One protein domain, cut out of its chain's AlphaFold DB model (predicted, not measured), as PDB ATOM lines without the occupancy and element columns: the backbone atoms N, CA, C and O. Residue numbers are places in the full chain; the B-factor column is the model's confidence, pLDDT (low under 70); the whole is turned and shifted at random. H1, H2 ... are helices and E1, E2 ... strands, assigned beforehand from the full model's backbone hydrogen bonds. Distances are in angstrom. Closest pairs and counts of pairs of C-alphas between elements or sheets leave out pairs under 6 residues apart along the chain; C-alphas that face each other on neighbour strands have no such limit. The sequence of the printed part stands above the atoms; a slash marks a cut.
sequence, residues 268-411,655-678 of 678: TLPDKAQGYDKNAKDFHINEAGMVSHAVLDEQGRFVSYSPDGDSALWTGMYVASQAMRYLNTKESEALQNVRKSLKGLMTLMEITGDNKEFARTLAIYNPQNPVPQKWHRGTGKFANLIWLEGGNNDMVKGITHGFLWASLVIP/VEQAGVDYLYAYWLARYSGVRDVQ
ATOM      1  N   THR A 268     218.832 166.831 174.904       97.31
ATOM      2  CA  THR A 268     218.926 165.520 174.230       97.31
ATOM      3  C   THR A 268     218.083 165.515 172.951       97.31
ATOM      4  O   THR A 268     217.204 166.359 172.774       97.31
ATOM      5  N   LEU A 269     218.297 164.547 172.054       97.94
ATOM      6  CA  LEU A 269     217.424 164.393 170.886       97.94
ATOM      7  C   LEU A 269     215.953 164.109 171.269       97.94
ATOM      8  O   LEU A 269     215.081 164.734 170.658       97.94
ATOM      9  N   PRO A 270     215.653 163.256 172.275       97.81
ATOM     10  CA  PRO A 270     214.312 163.146 172.850       97.81
ATOM     11  C   PRO A 270     213.758 164.452 173.431       97.81
ATOM     12  O   PRO A 270     212.609 164.774 173.141       97.81
ATOM     13  N   ASP A 271     214.552 165.229 174.184       97.81
ATOM     14  CA  ASP A 271     214.097 166.507 174.765       97.81
ATOM     15  C   ASP A 271     213.637 167.458 173.654       97.81
ATOM     16  O   ASP A 271     212.576 168.074 173.741       97.81
ATOM     17  N   LYS A 272     214.416 167.537 172.566       98.31
ATOM     18  CA  LYS A 272     214.044 168.316 171.381       98.31
ATOM     19  C   LYS A 272     212.791 167.760 170.716       98.31
ATOM     20  O   LYS A 272     211.929 168.543 170.347       98.31
ATOM     21  N   ALA A 273     212.673 166.441 170.547       98.31
ATOM     22  CA  ALA A 273     211.504 165.832 169.913       98.31
ATOM     23  C   ALA A 273     210.224 166.142 170.696       98.31
ATOM     24  O   ALA A 273     209.266 166.643 170.117       98.31
ATOM     25  N   GLN A 274     210.247 165.951 172.018       97.94
ATOM     26  CA  GLN A 274     209.146 166.311 172.909       97.94
ATOM     27  C   GLN A 274     208.832 167.809 172.842       97.94
ATOM     28  O   GLN A 274     207.668 168.204 172.766       97.94
ATOM     29  N   GLY A 275     209.874 168.642 172.851       97.81
ATOM     30  CA  GLY A 275     209.755 170.085 172.749       97.81
ATOM     31  C   GLY A 275     209.096 170.539 171.446       97.81
ATOM     32  O   GLY A 275     208.130 171.300 171.478       97.81
ATOM     33  N   TYR A 276     209.573 170.048 170.303       97.94
ATOM     34  CA  TYR A 276     208.995 170.335 168.993       97.94
ATOM     35  C   TYR A 276     207.583 169.759 168.842       97.94
ATOM     36  O   TYR A 276     206.737 170.423 168.254       97.94
ATOM     37  N   ASP A 277     207.287 168.578 169.395       97.50
ATOM     38  CA  ASP A 277     205.943 167.984 169.354       97.50
ATOM     39  C   ASP A 277     204.940 168.850 170.126       97.50
ATOM     40  O   ASP A 277     203.859 169.168 169.619       97.50
ATOM     41  N   LYS A 278     205.322 169.285 171.334       96.62
ATOM     42  CA  LYS A 278     204.523 170.217 172.133       96.62
ATOM     43  C   LYS A 278     204.326 171.537 171.386       96.62
ATOM     44  O   LYS A 278     203.198 172.000 171.262       96.62
ATOM     45  N   ASN A 279     205.408 172.104 170.858       95.62
ATOM     46  CA  ASN A 279     205.383 173.375 170.140       95.62
ATOM     47  C   ASN A 279     204.488 173.320 168.896       95.62
ATOM     48  O   ASN A 279     203.680 174.214 168.661       95.62
ATOM     49  N   ALA A 280     204.586 172.233 168.125       96.19
ATOM     50  CA  ALA A 280     203.771 172.029 166.940       96.19
ATOM     51  C   ALA A 280     202.279 172.040 167.288       96.19
ATOM     52  O   ALA A 280     201.505 172.769 166.668       96.19
ATOM     53  N   LYS A 281     201.880 171.279 168.312       94.00
ATOM     54  CA  LYS A 281     200.489 171.219 168.777       94.00
ATOM     55  C   LYS A 281     199.978 172.573 169.268       94.00
ATOM     56  O   LYS A 281     198.859 172.946 168.924       94.00
ATOM     57  N   ASP A 282     200.782 173.269 170.065       92.69
ATOM     58  CA  ASP A 282     200.350 174.488 170.742       92.69
ATOM     59  C   ASP A 282     200.304 175.689 169.786       92.69
ATOM     60  O   ASP A 282     199.402 176.516 169.896       92.69
ATOM     61  N   PHE A 283     201.232 175.771 168.822       94.31
ATOM     62  CA  PHE A 283     201.436 176.992 168.031       94.31
ATOM     63  C   PHE A 283     201.489 176.809 166.516       94.31
ATOM     64  O   PHE A 283     201.441 177.810 165.807       94.31
ATOM     65  N   HIS A 284     201.547 175.584 165.982       96.19
ATOM     66  CA  HIS A 284     201.749 175.390 164.537       96.19
ATOM     67  C   HIS A 284     200.721 174.513 163.833       96.19
ATOM     68  O   HIS A 284     200.640 174.579 162.612       96.19
ATOM     69  N   ILE A 285     199.917 173.720 164.540       97.00
ATOM     70  CA  ILE A 285     198.792 173.001 163.936       97.00
ATOM     71  C   ILE A 285     197.519 173.801 164.171       97.00
ATOM     72  O   ILE A 285     196.896 173.687 165.232       97.00
ATOM     73  N   ASN A 286     197.114 174.564 163.156       95.44
ATOM     74  CA  ASN A 286     195.924 175.402 163.240       95.44
ATOM     75  C   ASN A 286     194.639 174.579 163.429       95.44
ATOM     76  O   ASN A 286     194.624 173.342 163.403       95.44
ATOM     77  N   GLU A 287     193.529 175.265 163.654       94.88
ATOM     78  CA  GLU A 287     192.229 174.655 163.928       94.88
ATOM     79  C   GLU A 287     191.711 173.827 162.741       94.88
ATOM     80  O   GLU A 287     190.997 172.849 162.947       94.88
ATOM     81  N   ALA A 288     192.133 174.155 161.515       95.88
ATOM     82  CA  ALA A 288     191.848 173.380 160.307       95.88
ATOM     83  C   ALA A 288     192.771 172.153 160.130       95.88
ATOM     84  O   ALA A 288     192.637 171.417 159.154       95.88
ATOM     85  N   GLY A 289     193.707 171.916 161.056       97.00
ATOM     86  CA  GLY A 289     194.644 170.789 161.027       97.00
ATOM     87  C   GLY A 289     195.894 171.016 160.173       97.00
ATOM     88  O   GLY A 289     196.666 170.077 159.978       97.00
ATOM     89  N   MET A 290     196.118 172.237 159.690       97.81
ATOM     90  CA  MET A 290     197.224 172.578 158.797       97.81
ATOM     91  C   MET A 290     198.441 173.086 159.569       97.81
ATOM     92  O   MET A 290     198.311 173.885 160.501       97.81
ATOM     93  N   VAL A 291     199.634 172.681 159.132       97.50
ATOM     94  CA  VAL A 291     200.899 173.265 159.602       97.50
ATOM     95  C   VAL A 291     200.974 174.731 159.171       97.50
ATOM     96  O   VAL A 291     200.817 175.045 157.993       97.50
ATOM     97  N   SER A 292     201.220 175.631 160.114       95.19
ATOM     98  CA  SER A 292     201.292 177.080 159.909       95.19
ATOM     99  C   SER A 292     202.460 177.683 160.688       95.19
ATOM    100  O   SER A 292     202.931 177.109 161.674       95.19
ATOM    101  N   HIS A 293     202.915 178.867 160.282       93.81
ATOM    102  CA  HIS A 293     203.827 179.653 161.109       93.81
ATOM    103  C   HIS A 293     203.055 180.264 162.283       93.81
ATOM    104  O   HIS A 293     201.881 180.620 162.136       93.81
ATOM    105  N   ALA A 294     203.716 180.404 163.428       94.50
ATOM    106  CA  ALA A 294     203.137 181.081 164.584       94.50
ATOM    107  C   ALA A 294     203.566 182.547 164.578       94.50
ATOM    108  O   ALA A 294     204.758 182.837 164.493       94.50
ATOM    109  N   VAL A 295     202.611 183.465 164.678       94.56
ATOM    110  CA  VAL A 295     202.890 184.875 164.955       94.56
ATOM    111  C   VAL A 295     202.880 185.057 166.464       94.56
ATOM    112  O   VAL A 295     201.883 184.744 167.117       94.56
ATOM    113  N   LEU A 296     203.990 185.541 167.011       92.94
ATOM    114  CA  LEU A 296     204.194 185.750 168.440       92.94
ATOM    115  C   LEU A 296     204.357 187.240 168.748       92.94
ATOM    116  O   LEU A 296     204.926 187.985 167.949       92.94
ATOM    117  N   ASP A 297     203.895 187.664 169.923       91.25
ATOM    118  CA  ASP A 297     204.167 189.004 170.440       91.25
ATOM    119  C   ASP A 297     205.590 189.129 171.022       91.25
ATOM    120  O   ASP A 297     206.379 188.179 171.053       91.25
ATOM    121  N   GLU A 298     205.941 190.321 171.507       86.62
ATOM    122  CA  GLU A 298     207.256 190.596 172.099       86.62
ATOM    123  C   GLU A 298     207.544 189.787 173.374       86.62
ATOM    124  O   GLU A 298     208.706 189.642 173.762       86.62
ATOM    125  N   GLN A 299     206.513 189.239 174.020       86.00
ATOM    126  CA  GLN A 299     206.625 188.360 175.183       86.00
ATOM    127  C   GLN A 299     206.638 186.874 174.784       86.00
ATOM    128  O   GLN A 299     206.679 186.009 175.658       86.00
ATOM    129  N   GLY A 300     206.627 186.564 173.482       85.31
ATOM    130  CA  GLY A 300     206.613 185.197 172.962       85.31
ATOM    131  C   GLY A 300     205.253 184.508 173.077       85.31
ATOM    132  O   GLY A 300     205.178 183.287 172.976       85.31
ATOM    133  N   ARG A 301     204.170 185.258 173.312       89.75
ATOM    134  CA  ARG A 301     202.816 184.698 173.380       89.75
ATOM    135  C   ARG A 301     202.228 184.600 171.982       89.75
ATOM    136  O   ARG A 301     202.403 185.497 171.161       89.75
ATOM    137  N   PHE A 302     201.499 183.519 171.734       93.50
ATOM    138  CA  PHE A 302     200.806 183.297 170.471       93.50
ATOM    139  C   PHE A 302     199.750 184.375 170.202       93.50
ATOM    140  O   PHE A 302     198.913 184.660 171.059       93.50
ATOM    141  N   VAL A 303     199.785 184.941 168.997       92.94
ATOM    142  CA  VAL A 303     198.847 185.965 168.519       92.94
ATOM    143  C   VAL A 303     197.933 185.386 167.447       92.94
ATOM    144  O   VAL A 303     196.711 185.497 167.540       92.94
ATOM    145  N   SER A 304     198.516 184.789 166.409       92.12
ATOM    146  CA  SER A 304     197.772 184.250 165.272       92.12
ATOM    147  C   SER A 304     198.609 183.263 164.462       92.12
ATOM    148  O   SER A 304     199.825 183.165 164.615       92.12
ATOM    149  N   TYR A 305     197.953 182.534 163.562       93.12
ATOM    150  CA  TYR A 305     198.638 181.750 162.541       93.12
ATOM    151  C   TYR A 305     198.931 182.613 161.311       93.12
ATOM    152  O   TYR A 305     198.043 183.304 160.810       93.12
ATOM    153  N   SER A 306     200.146 182.502 160.774       91.50
ATOM    154  CA  SER A 306     200.476 182.975 159.428       91.50
ATOM    155  C   SER A 306     200.527 181.765 158.488       91.50
ATOM    156  O   SER A 306     201.423 180.925 158.633       91.50
ATOM    157  N   PRO A 307     199.575 181.622 157.546       86.75
ATOM    158  CA  PRO A 307     199.524 180.452 156.679       86.75
ATOM    159  C   PRO A 307     200.752 180.339 155.771       86.75
ATOM    160  O   PRO A 307     201.191 181.327 155.183       86.75
ATOM    161  N   ASP A 308     201.255 179.117 155.609       88.19
ATOM    162  CA  ASP A 308     202.314 178.796 154.650       88.19
ATOM    163  C   ASP A 308     201.689 178.364 153.312       88.19
ATOM    164  O   ASP A 308     200.779 177.525 153.265       88.19
ATOM    165  N   GLY A 309     202.189 178.919 152.207       88.31
ATOM    166  CA  GLY A 309     201.807 178.506 150.862       88.31
ATOM    167  C   GLY A 309     202.174 177.052 150.559       88.31
ATOM    168  O   GLY A 309     201.543 176.468 149.679       88.31
ATOM    169  N   ASP A 310     203.140 176.474 151.275       91.81
ATOM    170  CA  ASP A 310     203.575 175.085 151.148       91.81
ATOM    171  C   ASP A 310     203.018 174.152 152.248       91.81
ATOM    172  O   ASP A 310     203.436 173.001 152.402       91.81
ATOM    173  N   SER A 311     202.016 174.625 152.995       94.50
ATOM    174  CA  SER A 311     201.466 173.946 154.172       94.50
ATOM    175  C   SER A 311     200.989 172.509 153.930       94.50
ATOM    176  O   SER A 311     201.166 171.670 154.812       94.50
ATOM    177  N   ALA A 312     200.422 172.161 152.767       97.25
ATOM    178  CA  ALA A 312     199.991 170.780 152.516       97.25
ATOM    179  C   ALA A 312     201.168 169.788 152.520       97.25
ATOM    180  O   ALA A 312     201.021 168.670 153.020       97.25
ATOM    181  N   LEU A 313     202.343 170.201 152.023       96.94
ATOM    182  CA  LEU A 313     203.558 169.388 152.096       96.94
ATOM    183  C   LEU A 313     203.964 169.167 153.552       96.94
ATOM    184  O   LEU A 313     204.094 168.022 153.987       96.94
ATOM    185  N   TRP A 314     204.084 170.245 154.327       97.00
ATOM    186  CA  TRP A 314     204.481 170.165 155.735       97.00
ATOM    187  C   TRP A 314     203.467 169.404 156.581       97.00
ATOM    188  O   TRP A 314     203.856 168.626 157.444       97.00
ATOM    189  N   THR A 315     202.178 169.542 156.289       98.50
ATOM    190  CA  THR A 315     201.107 168.809 156.971       98.50
ATOM    191  C   THR A 315     201.185 167.314 156.668       98.50
ATOM    192  O   THR A 315     201.077 166.504 157.585       98.50
ATOM    193  N   GLY A 316     201.467 166.927 155.420       98.50
ATOM    194  CA  GLY A 316     201.739 165.532 155.057       98.50
ATOM    195  C   GLY A 316     202.949 164.945 155.785       98.50
ATOM    196  O   GLY A 316     202.889 163.829 156.301       98.50
ATOM    197  N   MET A 317     204.035 165.715 155.890       98.44
ATOM    198  CA  MET A 317     205.230 165.308 156.640       98.44
ATOM    199  C   MET A 317     204.973 165.250 158.151       98.44
ATOM    200  O   MET A 317     205.459 164.342 158.823       98.44
ATOM    201  N   TYR A 318     204.159 166.155 158.697       98.69
ATOM    202  CA  TYR A 318     203.742 166.102 160.095       98.69
ATOM    203  C   TYR A 318     202.903 164.849 160.373       98.69
ATOM    204  O   TYR A 318     203.231 164.105 161.297       98.69
ATOM    205  N   VAL A 319     201.909 164.535 159.529       98.88
ATOM    206  CA  VAL A 319     201.132 163.284 159.613       98.88
ATOM    207  C   VAL A 319     202.053 162.064 159.604       98.88
ATOM    208  O   VAL A 319     201.916 161.193 160.461       98.88
ATOM    209  N   ALA A 320     203.034 162.023 158.700       98.88
ATOM    210  CA  ALA A 320     204.023 160.950 158.659       98.88
ATOM    211  C   ALA A 320     204.851 160.859 159.950       98.88
ATOM    212  O   ALA A 320     205.021 159.769 160.494       98.88
ATOM    213  N   SER A 321     205.314 161.993 160.488       98.81
ATOM    214  CA  SER A 321     206.064 162.031 161.752       98.81
ATOM    215  C   SER A 321     205.254 161.465 162.923       98.81
ATOM    216  O   SER A 321     205.754 160.628 163.672       98.81
ATOM    217  N   GLN A 322     203.975 161.836 163.028       98.88
ATOM    218  CA  GLN A 322     203.088 161.378 164.097       98.88
ATOM    219  C   GLN A 322     202.666 159.916 163.904       98.88
ATOM    220  O   GLN A 322     202.548 159.174 164.878       98.88
ATOM    221  N   ALA A 323     202.513 159.451 162.660       98.94
ATOM    222  CA  ALA A 323     202.295 158.037 162.371       98.94
ATOM    223  C   ALA A 323     203.515 157.194 162.781       98.94
ATOM    224  O   ALA A 323     203.362 156.184 163.467       98.94
ATOM    225  N   MET A 324     204.733 157.635 162.446       98.81
ATOM    226  CA  MET A 324     205.977 156.986 162.875       98.81
ATOM    227  C   MET A 324     206.138 156.996 164.402       98.81
ATOM    228  O   MET A 324     206.499 155.964 164.974       98.81
ATOM    229  N   ARG A 325     205.800 158.112 165.069       98.56
ATOM    230  CA  ARG A 325     205.711 158.199 166.537       98.56
ATOM    231  C   ARG A 325     204.765 157.143 167.086       98.56
ATOM    232  O   ARG A 325     205.194 156.313 167.879       98.56
ATOM    233  N   TYR A 326     203.520 157.098 166.611       98.81
ATOM    234  CA  TYR A 326     202.529 156.124 167.070       98.81
ATOM    235  C   TYR A 326     202.971 154.675 166.831       98.81
ATOM    236  O   TYR A 326     202.806 153.819 167.697       98.81
ATOM    237  N   LEU A 327     203.572 154.372 165.677       98.50
ATOM    238  CA  LEU A 327     204.082 153.031 165.395       98.50
ATOM    239  C   LEU A 327     205.179 152.612 166.382       98.50
ATOM    240  O   LEU A 327     205.222 151.434 166.740       98.50
ATOM    241  N   ASN A 328     205.998 153.563 166.845       97.56
ATOM    242  CA  ASN A 328     207.090 153.339 167.790       97.56
ATOM    243  C   ASN A 328     206.630 153.314 169.262       97.56
ATOM    244  O   ASN A 328     207.069 152.446 170.009       97.56
ATOM    245  N   THR A 329     205.755 154.236 169.677       97.19
ATOM    246  CA  THR A 329     205.409 154.474 171.095       97.19
ATOM    247  C   THR A 329     204.007 154.017 171.490       97.19
ATOM    248  O   THR A 329     203.750 153.802 172.670       97.19
ATOM    249  N   LYS A 330     203.092 153.864 170.523       97.81
ATOM    250  CA  LYS A 330     201.654 153.594 170.730       97.81
ATOM    251  C   LYS A 330     200.899 154.681 171.509       97.81
ATOM    252  O   LYS A 330     199.777 154.451 171.950       97.81
ATOM    253  N   GLU A 331     201.463 155.880 171.639       97.75
ATOM    254  CA  GLU A 331     200.824 156.997 172.343       97.75
ATOM    255  C   GLU A 331     199.574 157.501 171.609       97.75
ATOM    256  O   GLU A 331     199.637 157.922 170.453       97.75
ATOM    257  N   SER A 332     198.429 157.529 172.293       97.75
ATOM    258  CA  SER A 332     197.149 157.941 171.698       97.75
ATOM    259  C   SER A 332     197.150 159.377 171.167       97.75
ATOM    260  O   SER A 332     196.447 159.661 170.198       97.75
ATOM    261  N   GLU A 333     197.943 160.271 171.766       97.81
ATOM    262  CA  GLU A 333     198.108 161.657 171.309       97.81
ATOM    263  C   GLU A 333     198.642 161.715 169.870       97.81
ATOM    264  O   GLU A 333     198.100 162.442 169.042       97.81
ATOM    265  N   ALA A 334     199.635 160.889 169.528       98.62
ATOM    266  CA  ALA A 334     200.188 160.849 168.176       98.62
ATOM    267  C   ALA A 334     199.119 160.440 167.146       98.62
ATOM    268  O   ALA A 334     199.003 161.046 166.081       98.62
ATOM    269  N   LEU A 335     198.262 159.473 167.489       98.56
ATOM    270  CA  LEU A 335     197.143 159.071 166.635       98.56
ATOM    271  C   LEU A 335     196.074 160.173 166.508       98.56
ATOM    272  O   LEU A 335     195.480 160.337 165.443       98.56
ATOM    273  N   GLN A 336     195.821 160.946 167.569       98.25
ATOM    274  CA  GLN A 336     194.925 162.107 167.508       98.25
ATOM    275  C   GLN A 336     195.488 163.208 166.600       98.25
ATOM    276  O   GLN A 336     194.745 163.754 165.783       98.25
ATOM    277  N   ASN A 337     196.796 163.469 166.669       98.50
ATOM    278  CA  ASN A 337     197.471 164.419 165.786       98.50
ATOM    279  C   ASN A 337     197.376 163.985 164.315       98.50
ATOM    280  O   ASN A 337     197.032 164.802 163.459       98.50
ATOM    281  N   VAL A 338     197.576 162.688 164.026       98.81
ATOM    282  CA  VAL A 338     197.347 162.116 162.685       98.81
ATOM    283  C   VAL A 338     195.922 162.395 162.214       98.81
ATOM    284  O   VAL A 338     195.746 162.920 161.117       98.81
ATOM    285  N   ARG A 339     194.901 162.103 163.033       98.69
ATOM    286  CA  ARG A 339     193.495 162.352 162.666       98.69
ATOM    287  C   ARG A 339     193.225 163.828 162.377       98.69
ATOM    288  O   ARG A 339     192.596 164.130 161.365       98.69
ATOM    289  N   LYS A 340     193.692 164.739 163.240       98.31
ATOM    290  CA  LYS A 340     193.472 166.188 163.087       98.31
ATOM    291  C   LYS A 340     194.047 166.690 161.762       98.31
ATOM    292  O   LYS A 340     193.331 167.306 160.978       98.31
ATOM    293  N   SER A 341     195.315 166.392 161.488       98.69
ATOM    294  CA  SER A 341     195.982 166.893 160.285       98.69
ATOM    295  C   SER A 341     195.566 166.168 159.004       98.69
ATOM    296  O   SER A 341     195.508 166.792 157.945       98.69
ATOM    297  N   LEU A 342     195.184 164.889 159.084       98.75
ATOM    298  CA  LEU A 342     194.607 164.172 157.946       98.75
ATOM    299  C   LEU A 342     193.294 164.814 157.477       98.75
ATOM    300  O   LEU A 342     193.109 164.990 156.274       98.75
ATOM    301  N   LYS A 343     192.418 165.217 158.409       98.38
ATOM    302  CA  LYS A 343     191.174 165.934 158.078       98.38
ATOM    303  C   LYS A 343     191.445 167.254 157.349       98.38
ATOM    304  O   LYS A 343     190.728 167.585 156.404       98.38
ATOM    305  N   GLY A 344     192.509 167.968 157.725       98.25
ATOM    306  CA  GLY A 344     192.979 169.149 156.994       98.25
ATOM    307  C   GLY A 344     193.344 168.824 155.542       98.25
ATOM    308  O   GLY A 344     192.812 169.437 154.617       98.25
ATOM    309  N   LEU A 345     194.161 167.786 155.322       98.69
ATOM    310  CA  LEU A 345     194.540 167.331 153.974       98.69
ATOM    311  C   LEU A 345     193.334 166.887 153.127       98.69
ATOM    312  O   LEU A 345     193.270 167.200 151.940       98.69
ATOM    313  N   MET A 346     192.363 166.187 153.720       98.31
ATOM    314  CA  MET A 346     191.119 165.795 153.041       98.31
ATOM    315  C   MET A 346     190.272 167.015 152.660       98.31
ATOM    316  O   MET A 346     189.755 167.092 151.542       98.31
ATOM    317  N   THR A 347     190.202 168.005 153.553       98.25
ATOM    318  CA  THR A 347     189.480 169.262 153.322       98.25
ATOM    319  C   THR A 347     190.088 170.059 152.169       98.25
ATOM    320  O   THR A 347     189.336 170.607 151.366       98.25
ATOM    321  N   LEU A 348     191.420 170.068 152.005       98.25
ATOM    322  CA  LEU A 348     192.070 170.714 150.854       98.25
ATOM    323  C   LEU A 348     191.556 170.187 149.515       98.25
ATOM    324  O   LEU A 348     191.422 170.951 148.559       98.25
ATOM    325  N   MET A 349     191.289 168.882 149.437       97.50
ATOM    326  CA  MET A 349     190.751 168.281 148.226       97.50
ATOM    327  C   MET A 349     189.296 168.705 148.027       97.50
ATOM    328  O   MET A 349     188.889 168.985 146.911       97.50
ATOM    329  N   GLU A 350     188.487 168.794 149.072       96.19
ATOM    330  CA  GLU A 350     187.049 169.026 148.913       96.19
ATOM    331  C   GLU A 350     186.645 170.498 148.743       96.19
ATOM    332  O   GLU A 350     185.751 170.801 147.956       96.19
ATOM    333  N   ILE A 351     187.306 171.414 149.452       97.50
ATOM    334  CA  ILE A 351     186.831 172.792 149.647       97.50
ATOM    335  C   ILE A 351     186.743 173.629 148.361       97.50
ATOM    336  O   ILE A 351     186.014 174.617 148.319       97.50
ATOM    337  N   THR A 352     187.464 173.238 147.308       96.00
ATOM    338  CA  THR A 352     187.497 173.965 146.031       96.00
ATOM    339  C   THR A 352     186.200 173.834 145.232       96.00
ATOM    340  O   THR A 352     185.934 174.675 144.378       96.00
ATOM    341  N   GLY A 353     185.418 172.771 145.453       93.25
ATOM    342  CA  GLY A 353     184.251 172.422 144.634       93.25
ATOM    343  C   GLY A 353     184.572 171.907 143.220       93.25
ATOM    344  O   GLY A 353     183.675 171.416 142.541       93.25
ATOM    345  N   ASP A 354     185.834 171.963 142.781       94.69
ATOM    346  CA  ASP A 354     186.298 171.431 141.495       94.69
ATOM    347  C   ASP A 354     187.072 170.128 141.704       94.69
ATOM    348  O   ASP A 354     188.143 170.113 142.314       94.69
ATOM    349  N   ASN A 355     186.567 169.039 141.120       93.69
ATOM    350  CA  ASN A 355     187.162 167.711 141.220       93.69
ATOM    351  C   ASN A 355     188.571 167.586 140.610       93.69
ATOM    352  O   ASN A 355     189.265 166.615 140.914       93.69
ATOM    353  N   LYS A 356     189.025 168.547 139.800       96.31
ATOM    354  CA  LYS A 356     190.368 168.553 139.198       96.31
ATOM    355  C   LYS A 356     191.391 169.388 139.969       96.31
ATOM    356  O   LYS A 356     192.585 169.270 139.693       96.31
ATOM    357  N   GLU A 357     190.948 170.193 140.927       96.38
ATOM    358  CA  GLU A 357     191.790 171.113 141.699       96.38
ATOM    359  C   GLU A 357     191.826 170.742 143.174       96.38
ATOM    360  O   GLU A 357     191.035 169.936 143.642       96.38
ATOM    361  N   PHE A 358     192.736 171.339 143.930       97.56
ATOM    362  CA  PHE A 358     192.747 171.264 145.388       97.56
ATOM    363  C   PHE A 358     193.412 172.525 145.956       97.56
ATOM    364  O   PHE A 358     194.185 173.201 145.267       97.56
ATOM    365  N   ALA A 359     193.090 172.866 147.200       97.50
ATOM    366  CA  ALA A 359     193.650 174.027 147.879       97.50
ATOM    367  C   ALA A 359     195.100 173.780 148.336       97.50
ATOM    368  O   ALA A 359     195.517 172.644 148.562       97.50
ATOM    369  N   ARG A 360     195.872 174.856 148.516       96.50
ATOM    370  CA  ARG A 360     197.249 174.793 149.044       96.50
ATOM    371  C   ARG A 360     197.302 174.714 150.566       96.50
ATOM    372  O   ARG A 360     198.147 174.026 151.128       96.50
ATOM    373  N   THR A 361     196.427 175.471 151.219       97.12
ATOM    374  CA  THR A 361     196.359 175.602 152.675       97.12
ATOM    375  C   THR A 361     194.972 176.086 153.106       97.12
ATOM    376  O   THR A 361     194.185 176.541 152.268       97.12
ATOM    377  N   LEU A 362     194.688 175.982 154.404       97.19
ATOM    378  CA  LEU A 362     193.439 176.379 155.054       97.19
ATOM    379  C   LEU A 362     193.745 177.298 156.236       97.19
ATOM    380  O   LEU A 362     194.710 177.074 156.967       97.19
ATOM    381  N   ALA A 363     192.872 178.271 156.468       95.44
ATOM    382  CA  ALA A 363     192.860 179.080 157.681       95.44
ATOM    383  C   ALA A 363     191.419 179.338 158.137       95.44
ATOM    384  O   ALA A 363     190.471 179.165 157.366       95.44
ATOM    385  N   ILE A 364     191.246 179.755 159.390       94.69
ATOM    386  CA  ILE A 364     189.931 180.123 159.914       94.69
ATOM    387  C   ILE A 364     189.470 181.442 159.290       94.69
ATOM    388  O   ILE A 364     190.220 182.415 159.217       94.69
ATOM    389  N   TYR A 365     188.217 181.469 158.837       95.00
ATOM    390  CA  TYR A 365     187.588 182.690 158.360       95.00
ATOM    391  C   TYR A 365     187.307 183.629 159.533       95.00
ATOM    392  O   TYR A 365     186.595 183.280 160.474       95.00
ATOM    393  N   ASN A 366     187.834 184.843 159.438       92.50
ATOM    394  CA  ASN A 366     187.576 185.924 160.371       92.50
ATOM    395  C   ASN A 366     186.764 187.009 159.633       92.50
ATOM    396  O   ASN A 366     187.301 187.617 158.707       92.50
ATOM    397  N   PRO A 367     185.493 187.264 160.003       91.88
ATOM    398  CA  PRO A 367     184.645 188.237 159.312       91.88
ATOM    399  C   PRO A 367     185.067 189.694 159.536       91.88
ATOM    400  O   PRO A 367     184.625 190.564 158.788       91.88
ATOM    401  N   GLN A 368     185.904 189.973 160.539       92.75
ATOM    402  CA  GLN A 368     186.478 191.297 160.773       92.75
ATOM    403  C   GLN A 368     187.628 191.620 159.803       92.75
ATOM    404  O   GLN A 368     187.970 192.790 159.645       92.75
ATOM    405  N   ASN A 369     188.194 190.614 159.128       89.75
ATOM    406  CA  ASN A 369     189.289 190.779 158.178       89.75
ATOM    407  C   ASN A 369     188.817 190.534 156.733       89.75
ATOM    408  O   ASN A 369     188.063 189.592 156.474       89.75
ATOM    409  N   PRO A 370     189.279 191.333 155.753       92.88
ATOM    410  CA  PRO A 370     189.013 191.044 154.351       92.88
ATOM    411  C   PRO A 370     189.686 189.729 153.939       92.88
ATOM    412  O   PRO A 370     190.793 189.414 154.383       92.88
ATOM    413  N   VAL A 371     189.034 188.970 153.054       95.00
ATOM    414  CA  VAL A 371     189.641 187.768 152.463       95.00
ATOM    415  C   VAL A 371     190.818 188.209 151.581       95.00
ATOM    416  O   VAL A 371     190.608 189.028 150.681       95.00
ATOM    417  N   PRO A 372     192.051 187.719 151.820       93.94
ATOM    418  CA  PRO A 372     193.211 188.165 151.057       93.94
ATOM    419  C   PRO A 372     193.139 187.775 149.572       93.94
ATOM    420  O   PRO A 372     192.393 186.886 149.166       93.94
ATOM    421  N   GLN A 373     193.968 188.403 148.738       94.00
ATOM    422  CA  GLN A 373     194.045 188.070 147.313       94.00
ATOM    423  C   GLN A 373     194.408 186.587 147.101       94.00
ATOM    424  O   GLN A 373     195.307 186.080 147.769       94.00
ATOM    425  N   LYS A 374     193.754 185.919 146.135       95.38
ATOM    426  CA  LYS A 374     193.866 184.469 145.831       95.38
ATOM    427  C   LYS A 374     193.310 183.529 146.905       95.38
ATOM    428  O   LYS A 374     193.314 182.311 146.714       95.38
ATOM    429  N   TRP A 375     192.850 184.077 148.026       97.12
ATOM    430  CA  TRP A 375     192.102 183.323 149.014       97.12
ATOM    431  C   TRP A 375     190.616 183.393 148.703       97.12
ATOM    432  O   TRP A 375     190.106 184.392 148.197       97.12
ATOM    433  N   HIS A 376     189.918 182.326 149.061       97.44
ATOM    434  CA  HIS A 376     188.490 182.177 148.841       97.44
ATOM    435  C   HIS A 376     187.819 181.800 150.151       97.44
ATOM    436  O   HIS A 376     188.346 180.996 150.924       97.44
ATOM    437  N   ARG A 377     186.637 182.362 150.404       97.44
ATOM    438  CA  ARG A 377     185.798 181.921 151.519       97.44
ATOM    439  C   ARG A 377     185.166 180.579 151.162       97.44
ATOM    440  O   ARG A 377     184.595 180.436 150.082       97.44
ATOM    441  N   GLY A 378     185.257 179.609 152.067       97.06
ATOM    442  CA  GLY A 378     184.551 178.342 151.921       97.06
ATOM    443  C   GLY A 378     183.030 178.533 151.944       97.06
ATOM    444  O   GLY A 378     182.507 179.537 152.431       97.06
ATOM    445  N   THR A 379     182.302 177.554 151.415       95.88
ATOM    446  CA  THR A 379     180.831 177.548 151.366       95.88
ATOM    447  C   THR A 379     180.272 176.324 152.094       95.88
ATOM    448  O   THR A 379     181.000 175.375 152.397       95.88
ATOM    449  N   GLY A 380     178.975 176.341 152.424       95.50
ATOM    450  CA  GLY A 380     178.305 175.219 153.092       95.50
ATOM    451  C   GLY A 380     179.002 174.810 154.395       95.50
ATOM    452  O   GLY A 380     179.236 175.649 155.265       95.50
ATOM    453  N   LYS A 381     179.383 173.529 154.509       95.62
ATOM    454  CA  LYS A 381     180.086 172.989 155.690       95.62
ATOM    455  C   LYS A 381     181.487 173.577 155.923       95.62
ATOM    456  O   LYS A 381     182.049 173.364 156.988       95.62
ATOM    457  N   PHE A 382     182.033 174.322 154.957       97.44
ATOM    458  CA  PHE A 382     183.333 174.994 155.048       97.44
ATOM    459  C   PHE A 382     183.215 176.514 155.236       97.44
ATOM    460  O   PHE A 382     184.205 177.228 155.090       97.44
ATOM    461  N   ALA A 383     182.024 177.045 155.541       96.44
ATOM    462  CA  ALA A 383     181.787 178.491 155.650       96.44
ATOM    463  C   ALA A 383     182.614 179.203 156.743       96.44
ATOM    464  O   ALA A 383     182.705 180.435 156.739       96.44
ATOM    465  N   ASN A 384     183.199 178.435 157.668       96.62
ATOM    466  CA  ASN A 384     184.113 178.878 158.722       96.62
ATOM    467  C   ASN A 384     185.593 178.904 158.293       96.62
ATOM    468  O   ASN A 384     186.445 179.240 159.114       96.62
ATOM    469  N   LEU A 385     185.917 178.547 157.048       97.56
ATOM    470  CA  LEU A 385     187.282 178.483 156.530       97.56
ATOM    471  C   LEU A 385     187.501 179.469 155.377       97.56
ATOM    472  O   LEU A 385     186.585 179.797 154.618       97.56
ATOM    473  N   ILE A 386     188.752 179.885 155.215       97.38
ATOM    474  CA  ILE A 386     189.292 180.411 153.962       97.38
ATOM    475  C   ILE A 386     190.355 179.448 153.428       97.38
ATOM    476  O   ILE A 386     191.033 178.767 154.201       97.38
ATOM    477  N   TRP A 387     190.516 179.397 152.110       97.75
ATOM    478  CA  TRP A 387     191.497 178.533 151.455       97.75
ATOM    479  C   TRP A 387     192.262 179.265 150.360       97.75
ATOM    480  O   TRP A 387     191.725 180.160 149.711       97.75
ATOM    481  N   LEU A 388     193.521 178.874 150.166       97.56
ATOM    482  CA  LEU A 388     194.396 179.427 149.132       97.56
ATOM    483  C   LEU A 388     194.358 178.554 147.872       97.56
ATOM    484  O   LEU A 388     194.595 177.345 147.946       97.56
ATOM    485  N   GLU A 389     194.105 179.166 146.716       95.69
ATOM    486  CA  GLU A 389     194.072 178.468 145.425       95.69
ATOM    487  C   GLU A 389     195.451 178.005 144.920       95.69
ATOM    488  O   GLU A 389     196.498 178.469 145.371       95.69
ATOM    489  N   GLY A 390     195.453 177.108 143.927       92.19
ATOM    490  CA  GLY A 390     196.659 176.746 143.173       92.19
ATOM    491  C   GLY A 390     197.484 175.609 143.780       92.19
ATOM    492  O   GLY A 390     198.708 175.742 143.925       92.19
ATOM    493  N   GLY A 391     196.836 174.493 144.130       91.81
ATOM    494  CA  GLY A 391     197.517 173.238 144.451       91.81
ATOM    495  C   GLY A 391     198.539 172.863 143.370       91.81
ATOM    496  O   GLY A 391     198.283 172.995 142.175       91.81
ATOM    497  N   ASN A 392     199.740 172.449 143.778       93.75
ATOM    498  CA  ASN A 392     200.854 172.203 142.861       93.75
ATOM    499  C   ASN A 392     201.582 170.881 143.169       93.75
ATOM    500  O   ASN A 392     201.147 170.075 143.994       93.75
ATOM    501  N   ASN A 393     202.708 170.672 142.483       92.56
ATOM    502  CA  ASN A 393     203.557 169.487 142.599       92.56
ATOM    503  C   ASN A 393     204.004 169.176 144.037       92.56
ATOM    504  O   ASN A 393     204.086 168.013 144.418       92.56
ATOM    505  N   ASP A 394     204.274 170.201 144.833       92.88
ATOM    506  CA  ASP A 394     204.786 170.027 146.189       92.88
ATOM    507  C   ASP A 394     203.636 169.602 147.106       92.88
ATOM    508  O   ASP A 394     203.751 168.661 147.891       92.88
ATOM    509  N   MET A 395     202.473 170.241 146.934       95.69
ATOM    510  CA  MET A 395     201.315 170.013 147.793       95.69
ATOM    511  C   MET A 395     200.735 168.613 147.585       95.69
ATOM    512  O   MET A 395     200.358 167.946 148.548       95.69
ATOM    513  N   VAL A 396     200.726 168.123 146.340       96.75
ATOM    514  CA  VAL A 396     200.231 166.775 146.044       96.75
ATOM    515  C   VAL A 396     201.120 165.685 146.646       96.75
ATOM    516  O   VAL A 396     200.591 164.674 147.100       96.75
ATOM    517  N   LYS A 397     202.446 165.896 146.733       96.00
ATOM    518  CA  LYS A 397     203.354 164.981 147.447       96.00
ATOM    519  C   LYS A 397     203.043 164.942 148.941       96.00
ATOM    520  O   LYS A 397     203.046 163.865 149.523       96.00
ATOM    521  N   GLY A 398     202.718 166.087 149.544       97.62
ATOM    522  CA  GLY A 398     202.221 166.161 150.919       97.62
ATOM    523  C   GLY A 398     200.965 165.328 151.145       97.62
ATOM    524  O   GLY A 398     200.924 164.495 152.048       97.62
ATOM    525  N   ILE A 399     199.960 165.514 150.287       98.56
ATOM    526  CA  ILE A 399     198.678 164.805 150.375       98.56
ATOM    527  C   ILE A 399     198.876 163.293 150.236       98.56
ATOM    528  O   ILE A 399     198.419 162.540 151.096       98.56
ATOM    529  N   THR A 400     199.581 162.830 149.197       98.56
ATOM    530  CA  THR A 400     199.789 161.388 148.989       98.56
ATOM    531  C   THR A 400     200.613 160.764 150.112       98.56
ATOM    532  O   THR A 400     200.272 159.683 150.592       98.56
ATOM    533  N   HIS A 401     201.652 161.455 150.587       98.62
ATOM    534  CA  HIS A 401     202.479 160.987 151.695       98.62
ATOM    535  C   HIS A 401     201.690 160.909 153.011       98.62
ATOM    536  O   HIS A 401     201.748 159.898 153.711       98.62
ATOM    537  N   GLY A 402     200.898 161.939 153.324       98.69
ATOM    538  CA  GLY A 402     200.049 161.971 154.513       98.69
ATOM    539  C   GLY A 402     198.972 160.884 154.495       98.69
ATOM    540  O   GLY A 402     198.787 160.191 155.494       98.69
ATOM    541  N   PHE A 403     198.302 160.676 153.357       98.81
ATOM    542  CA  PHE A 403     197.289 159.623 153.201       98.81
ATOM    543  C   PHE A 403     197.881 158.227 153.410       98.81
ATOM    544  O   PHE A 403     197.309 157.422 154.145       98.81
ATOM    545  N   LEU A 404     199.042 157.957 152.803       98.69
ATOM    546  CA  LEU A 404     199.758 156.697 152.979       98.69
ATOM    547  C   LEU A 404     200.058 156.435 154.459       98.69
ATOM    548  O   LEU A 404     199.656 155.404 154.995       98.69
ATOM    549  N   TRP A 405     200.744 157.362 155.128       98.75
ATOM    550  CA  TRP A 405     201.175 157.159 156.511       98.75
ATOM    551  C   TRP A 405     200.014 157.077 157.494       98.75
ATOM    552  O   TRP A 405     200.054 156.254 158.409       98.75
ATOM    553  N   ALA A 406     198.960 157.869 157.293       98.75
ATOM    554  CA  ALA A 406     197.759 157.760 158.109       98.75
ATOM    555  C   ALA A 406     197.119 156.367 157.998       98.75
ATOM    556  O   ALA A 406     196.724 155.793 159.014       98.75
ATOM    557  N   SER A 407     197.079 155.782 156.797       98.00
ATOM    558  CA  SER A 407     196.481 154.456 156.574       98.00
ATOM    559  C   SER A 407     197.171 153.317 157.337       98.00
ATOM    560  O   SER A 407     196.554 152.287 157.594       98.00
ATOM    561  N   LEU A 408     198.430 153.508 157.751       98.19
ATOM    562  CA  LEU A 408     199.180 152.523 158.536       98.19
ATOM    563  C   LEU A 408     198.793 152.497 160.017       98.19
ATOM    564  O   LEU A 408     199.125 151.540 160.717       98.19
ATOM    565  N   VAL A 409     198.154 153.557 160.517       98.56
ATOM    566  CA  VAL A 409     197.917 153.747 161.956       98.56
ATOM    567  C   VAL A 409     196.455 153.956 162.318       98.56
ATOM    568  O   VAL A 409     196.073 153.657 163.449       98.56
ATOM    569  N   ILE A 410     195.630 154.440 161.384       98.38
ATOM    570  CA  ILE A 410     194.190 154.580 161.595       98.38
ATOM    571  C   ILE A 410     193.544 153.184 161.632       98.38
ATOM    572  O   ILE A 410     193.630 152.447 160.646       98.38
ATOM    573  N   PRO A 411     192.868 152.806 162.735       97.06
ATOM    574  CA  PRO A 411     192.180 151.522 162.824       97.06
ATOM    575  C   PRO A 411     191.139 151.357 161.714       97.06
ATOM    576  O   PRO A 411     190.414 152.294 161.394       97.06
ATOM    577  N   VAL A 655     207.806 185.838 164.051       90.38
ATOM    578  CA  VAL A 655     207.314 184.690 163.275       90.38
ATOM    579  C   VAL A 655     208.160 183.471 163.605       90.38
ATOM    580  O   VAL A 655     209.366 183.461 163.378       90.38
ATOM    581  N   GLU A 656     207.529 182.436 164.145       93.06
ATOM    582  CA  GLU A 656     208.187 181.187 164.510       93.06
ATOM    583  C   GLU A 656     207.896 180.072 163.495       93.06
ATOM    584  O   GLU A 656     206.782 179.932 162.974       93.06
ATOM    585  N   GLN A 657     208.924 179.265 163.226       92.12
ATOM    586  CA  GLN A 657     208.891 178.137 162.299       92.12
ATOM    587  C   GLN A 657     208.507 176.834 163.011       92.12
ATOM    588  O   GLN A 657     208.995 176.549 164.100       92.12
ATOM    589  N   ALA A 658     207.702 175.995 162.355       92.00
ATOM    590  CA  ALA A 658     207.039 174.857 162.998       92.00
ATOM    591  C   ALA A 658     207.953 173.713 163.475       92.00
ATOM    592  O   ALA A 658     207.540 172.901 164.300       92.00
ATOM    593  N   GLY A 659     209.171 173.592 162.935       94.06
ATOM    594  CA  GLY A 659     210.105 172.517 163.303       94.06
ATOM    595  C   GLY A 659     209.674 171.103 162.874       94.06
ATOM    596  O   GLY A 659     210.186 170.109 163.394       94.06
ATOM    597  N   VAL A 660     208.735 170.986 161.924       96.38
ATOM    598  CA  VAL A 660     208.242 169.696 161.397       96.38
ATOM    599  C   VAL A 660     209.358 168.876 160.741       96.38
ATOM    600  O   VAL A 660     209.342 167.650 160.787       96.38
ATOM    601  N   ASP A 661     210.355 169.538 160.167       96.06
ATOM    602  CA  ASP A 661     211.578 168.930 159.640       96.06
ATOM    603  C   ASP A 661     212.393 168.173 160.698       96.06
ATOM    604  O   ASP A 661     212.941 167.111 160.386       96.06
ATOM    605  N   TYR A 662     212.459 168.678 161.936       98.06
ATOM    606  CA  TYR A 662     213.075 167.968 163.057       98.06
ATOM    607  C   TYR A 662     212.239 166.746 163.441       98.06
ATOM    608  O   TYR A 662     212.777 165.641 163.518       98.06
ATOM    609  N   LEU A 663     210.925 166.922 163.635       98.31
ATOM    610  CA  LEU A 663     210.016 165.831 164.015       98.31
ATOM    611  C   LEU A 663     210.029 164.697 162.992       98.31
ATOM    612  O   LEU A 663     210.161 163.530 163.361       98.31
ATOM    613  N   TYR A 664     209.940 165.033 161.705       98.38
ATOM    614  CA  TYR A 664     210.003 164.056 160.630       98.38
ATOM    615  C   TYR A 664     211.334 163.302 160.652       98.38
ATOM    616  O   TYR A 664     211.330 162.077 160.666       98.38
ATOM    617  N   ALA A 665     212.469 164.005 160.722       98.06
ATOM    618  CA  ALA A 665     213.787 163.375 160.724       98.06
ATOM    619  C   ALA A 665     214.027 162.488 161.964       98.06
ATOM    620  O   ALA A 665     214.523 161.366 161.829       98.06
ATOM    621  N   TYR A 666     213.632 162.949 163.155       98.56
ATOM    622  CA  TYR A 666     213.745 162.199 164.407       98.56
ATOM    623  C   TYR A 666     212.914 160.910 164.370       98.56
ATOM    624  O   TYR A 666     213.439 159.813 164.592       98.56
ATOM    625  N   TRP A 667     211.624 161.018 164.035       98.56
ATOM    626  CA  TRP A 667     210.730 159.863 164.008       98.56
ATOM    627  C   TRP A 667     211.038 158.911 162.849       98.56
ATOM    628  O   TRP A 667     210.917 157.701 163.027       98.56
ATOM    629  N   LEU A 668     211.546 159.416 161.720       98.44
ATOM    630  CA  LEU A 668     212.073 158.593 160.631       98.44
ATOM    631  C   LEU A 668     213.278 157.766 161.078       98.44
ATOM    632  O   LEU A 668     213.335 156.570 160.787       98.44
ATOM    633  N   ALA A 669     214.217 158.367 161.809       98.25
ATOM    634  CA  ALA A 669     215.385 157.663 162.327       98.25
ATOM    635  C   ALA A 669     214.978 156.570 163.331       98.25
ATOM    636  O   ALA A 669     215.417 155.422 163.214       98.25
ATOM    637  N   ARG A 670     214.057 156.893 164.252       97.75
ATOM    638  CA  ARG A 670     213.465 155.942 165.210       97.75
ATOM    639  C   ARG A 670     212.729 154.794 164.515       97.75
ATOM    640  O   ARG A 670     212.948 153.638 164.867       97.75
ATOM    641  N   TYR A 671     211.875 155.094 163.537       97.50
ATOM    642  CA  TYR A 671     211.132 154.100 162.755       97.50
ATOM    643  C   TYR A 671     212.076 153.182 161.967       97.50
ATOM    644  O   TYR A 671     211.928 151.960 161.968       97.50
ATOM    645  N   SER A 672     213.108 153.769 161.361       96.69
ATOM    646  CA  SER A 672     214.101 153.050 160.558       96.69
ATOM    647  C   SER A 672     215.057 152.194 161.394       96.69
ATOM    648  O   SER A 672     215.744 151.343 160.835       96.69
ATOM    649  N   GLY A 673     215.086 152.371 162.719       95.31
ATOM    650  CA  GLY A 673     215.968 151.637 163.628       95.31
ATOM    651  C   GLY A 673     217.400 152.177 163.680       95.31
ATOM    652  O   GLY A 673     218.328 151.412 163.941       95.31
ATOM    653  N   VAL A 674     217.596 153.471 163.409       95.44
ATOM    654  CA  VAL A 674     218.900 154.128 163.572       95.44
ATOM    655  C   VAL A 674     219.250 154.183 165.064       95.44
ATOM    656  O   VAL A 674     218.414 154.539 165.897       95.44
ATOM    657  N   ARG A 675     220.483 153.798 165.404       89.50
ATOM    658  CA  ARG A 675     220.996 153.807 166.784       89.50
ATOM    659  C   ARG A 675     221.314 155.235 167.248       89.50
ATOM    660  O   ARG A 675     221.437 156.134 166.424       89.50
ATOM    661  N   ASP A 676     221.441 155.428 168.559       86.00
ATOM    662  CA  ASP A 676     221.885 156.686 169.193       86.00
ATOM    663  C   ASP A 676     220.973 157.912 168.957       86.00
ATOM    664  O   ASP A 676     221.387 159.061 169.121       86.00
ATOM    665  N   VAL A 677     219.712 157.657 168.584       87.31
ATOM    666  CA  VAL A 677     218.622 158.652 168.503       87.31
ATOM    667  C   VAL A 677     217.838 158.742 169.823       87.31
ATOM    668  O   VAL A 677     217.137 159.727 170.059       87.31
ATOM    669  N   GLN A 678     217.894 157.682 170.639       74.00
ATOM    670  CA  GLN A 678     217.114 157.538 171.874       74.00
ATOM    671  C   GLN A 678     217.755 158.224 173.070       74.00
ATOM    672  O   GLN A 678     218.998 158.359 173.086       74.00
TER     673      GLN A 678
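AT A GLANCE: This is residues 268 to 411 and 655 to 678 of the 678 residues of an uncharacterized protein of Bdellovibrio bacteriovorus (UniProt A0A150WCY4). Helix H2 forms the core of a group of helices, with H3, H4 and H5 packed round it and H1 crossing H5. Towards one end of the longest axis lies a small three-stranded sheet, E3, E5 and E4, while the strand hairpin E1 and E2 sits by the end of H1. The printed part has 168 residues, with five named helices and five named strands in the order H1 E1 E2 H2 H3 E3 E4 E5 H4 H5; the class is mixed, and both sheets are antiparallel. The whole is compact, with a radius of gyration of the C-alphas of 16.0 A and spans of 49 by 42 by 26 A.

HOW THE PARTS SIT: H1, residues 269 to 284, touches H5, residues 660 to 672, at a steep tilt of 45 degrees, opposite ways; their closest C-alphas are those of Ala 273 and Leu 663, 6.1 A apart. E1, residues 292 to 296, and E2, residues 302 to 307, form an antiparallel hairpin, with N 295 and O 304 2.8 A apart. Residues 294 to 295 of E1 also pair with residues 655 to 656, antiparallel. H2, residues 311 to 329, is the hub, touching three helices. H2, H3, residues 332 to 350, and H4, residues 393 to 407, form an up-and-down bundle, each helix running against the one before it. H2 and H3 are a helical hairpin at a shallow tilt of 27 degrees, with C-alphas 319 and 338 closest at 5.0 A. H4 touches H2 at a shallow tilt of 24 degrees, the same way, with C-alphas 313 and 398 closest at 3.7 A. H5 touches H2 at 36 degrees, only just steep, with C-alphas 321 and 664 closest at 4.6 A. In the sheet E3, residues 361 to 364, E5, residues 385 to 388, and E4, residues 375 to 377, E5 is the inner strand; N 386 and O 363 are 2.8 A apart, N 376 and O 387 2.9 A. H2 and H3 only graze this sheet. Every O i to N i+4 pair is within hydrogen-bond range in H1, H2 and H5, against 14 of 15 in H3 and 10 of 11 in H4.

IN THESE COORDINATES: H1 begins at C-alpha 269 (217.424, 164.393, 170.886) and is 20.2 A long. H2 measures 26.1 A, H3 27.3 A, H4 21.7 A and H5 17.7 A; E2 measures 14.1 A. H5 ends at C-alpha 672 (214.101, 153.050, 160.558).

THE WHOLE: The farthest C-alphas, Gln 368 and Arg 675, are 51.3 A apart. Residues 412 to 654 are not printed, and C-alphas 411 and 655 are 36.5 A apart across the cut. Of the links printed whole, none is long. The mean pLDDT of the printed part is 95.8, and no printed residue is under 70.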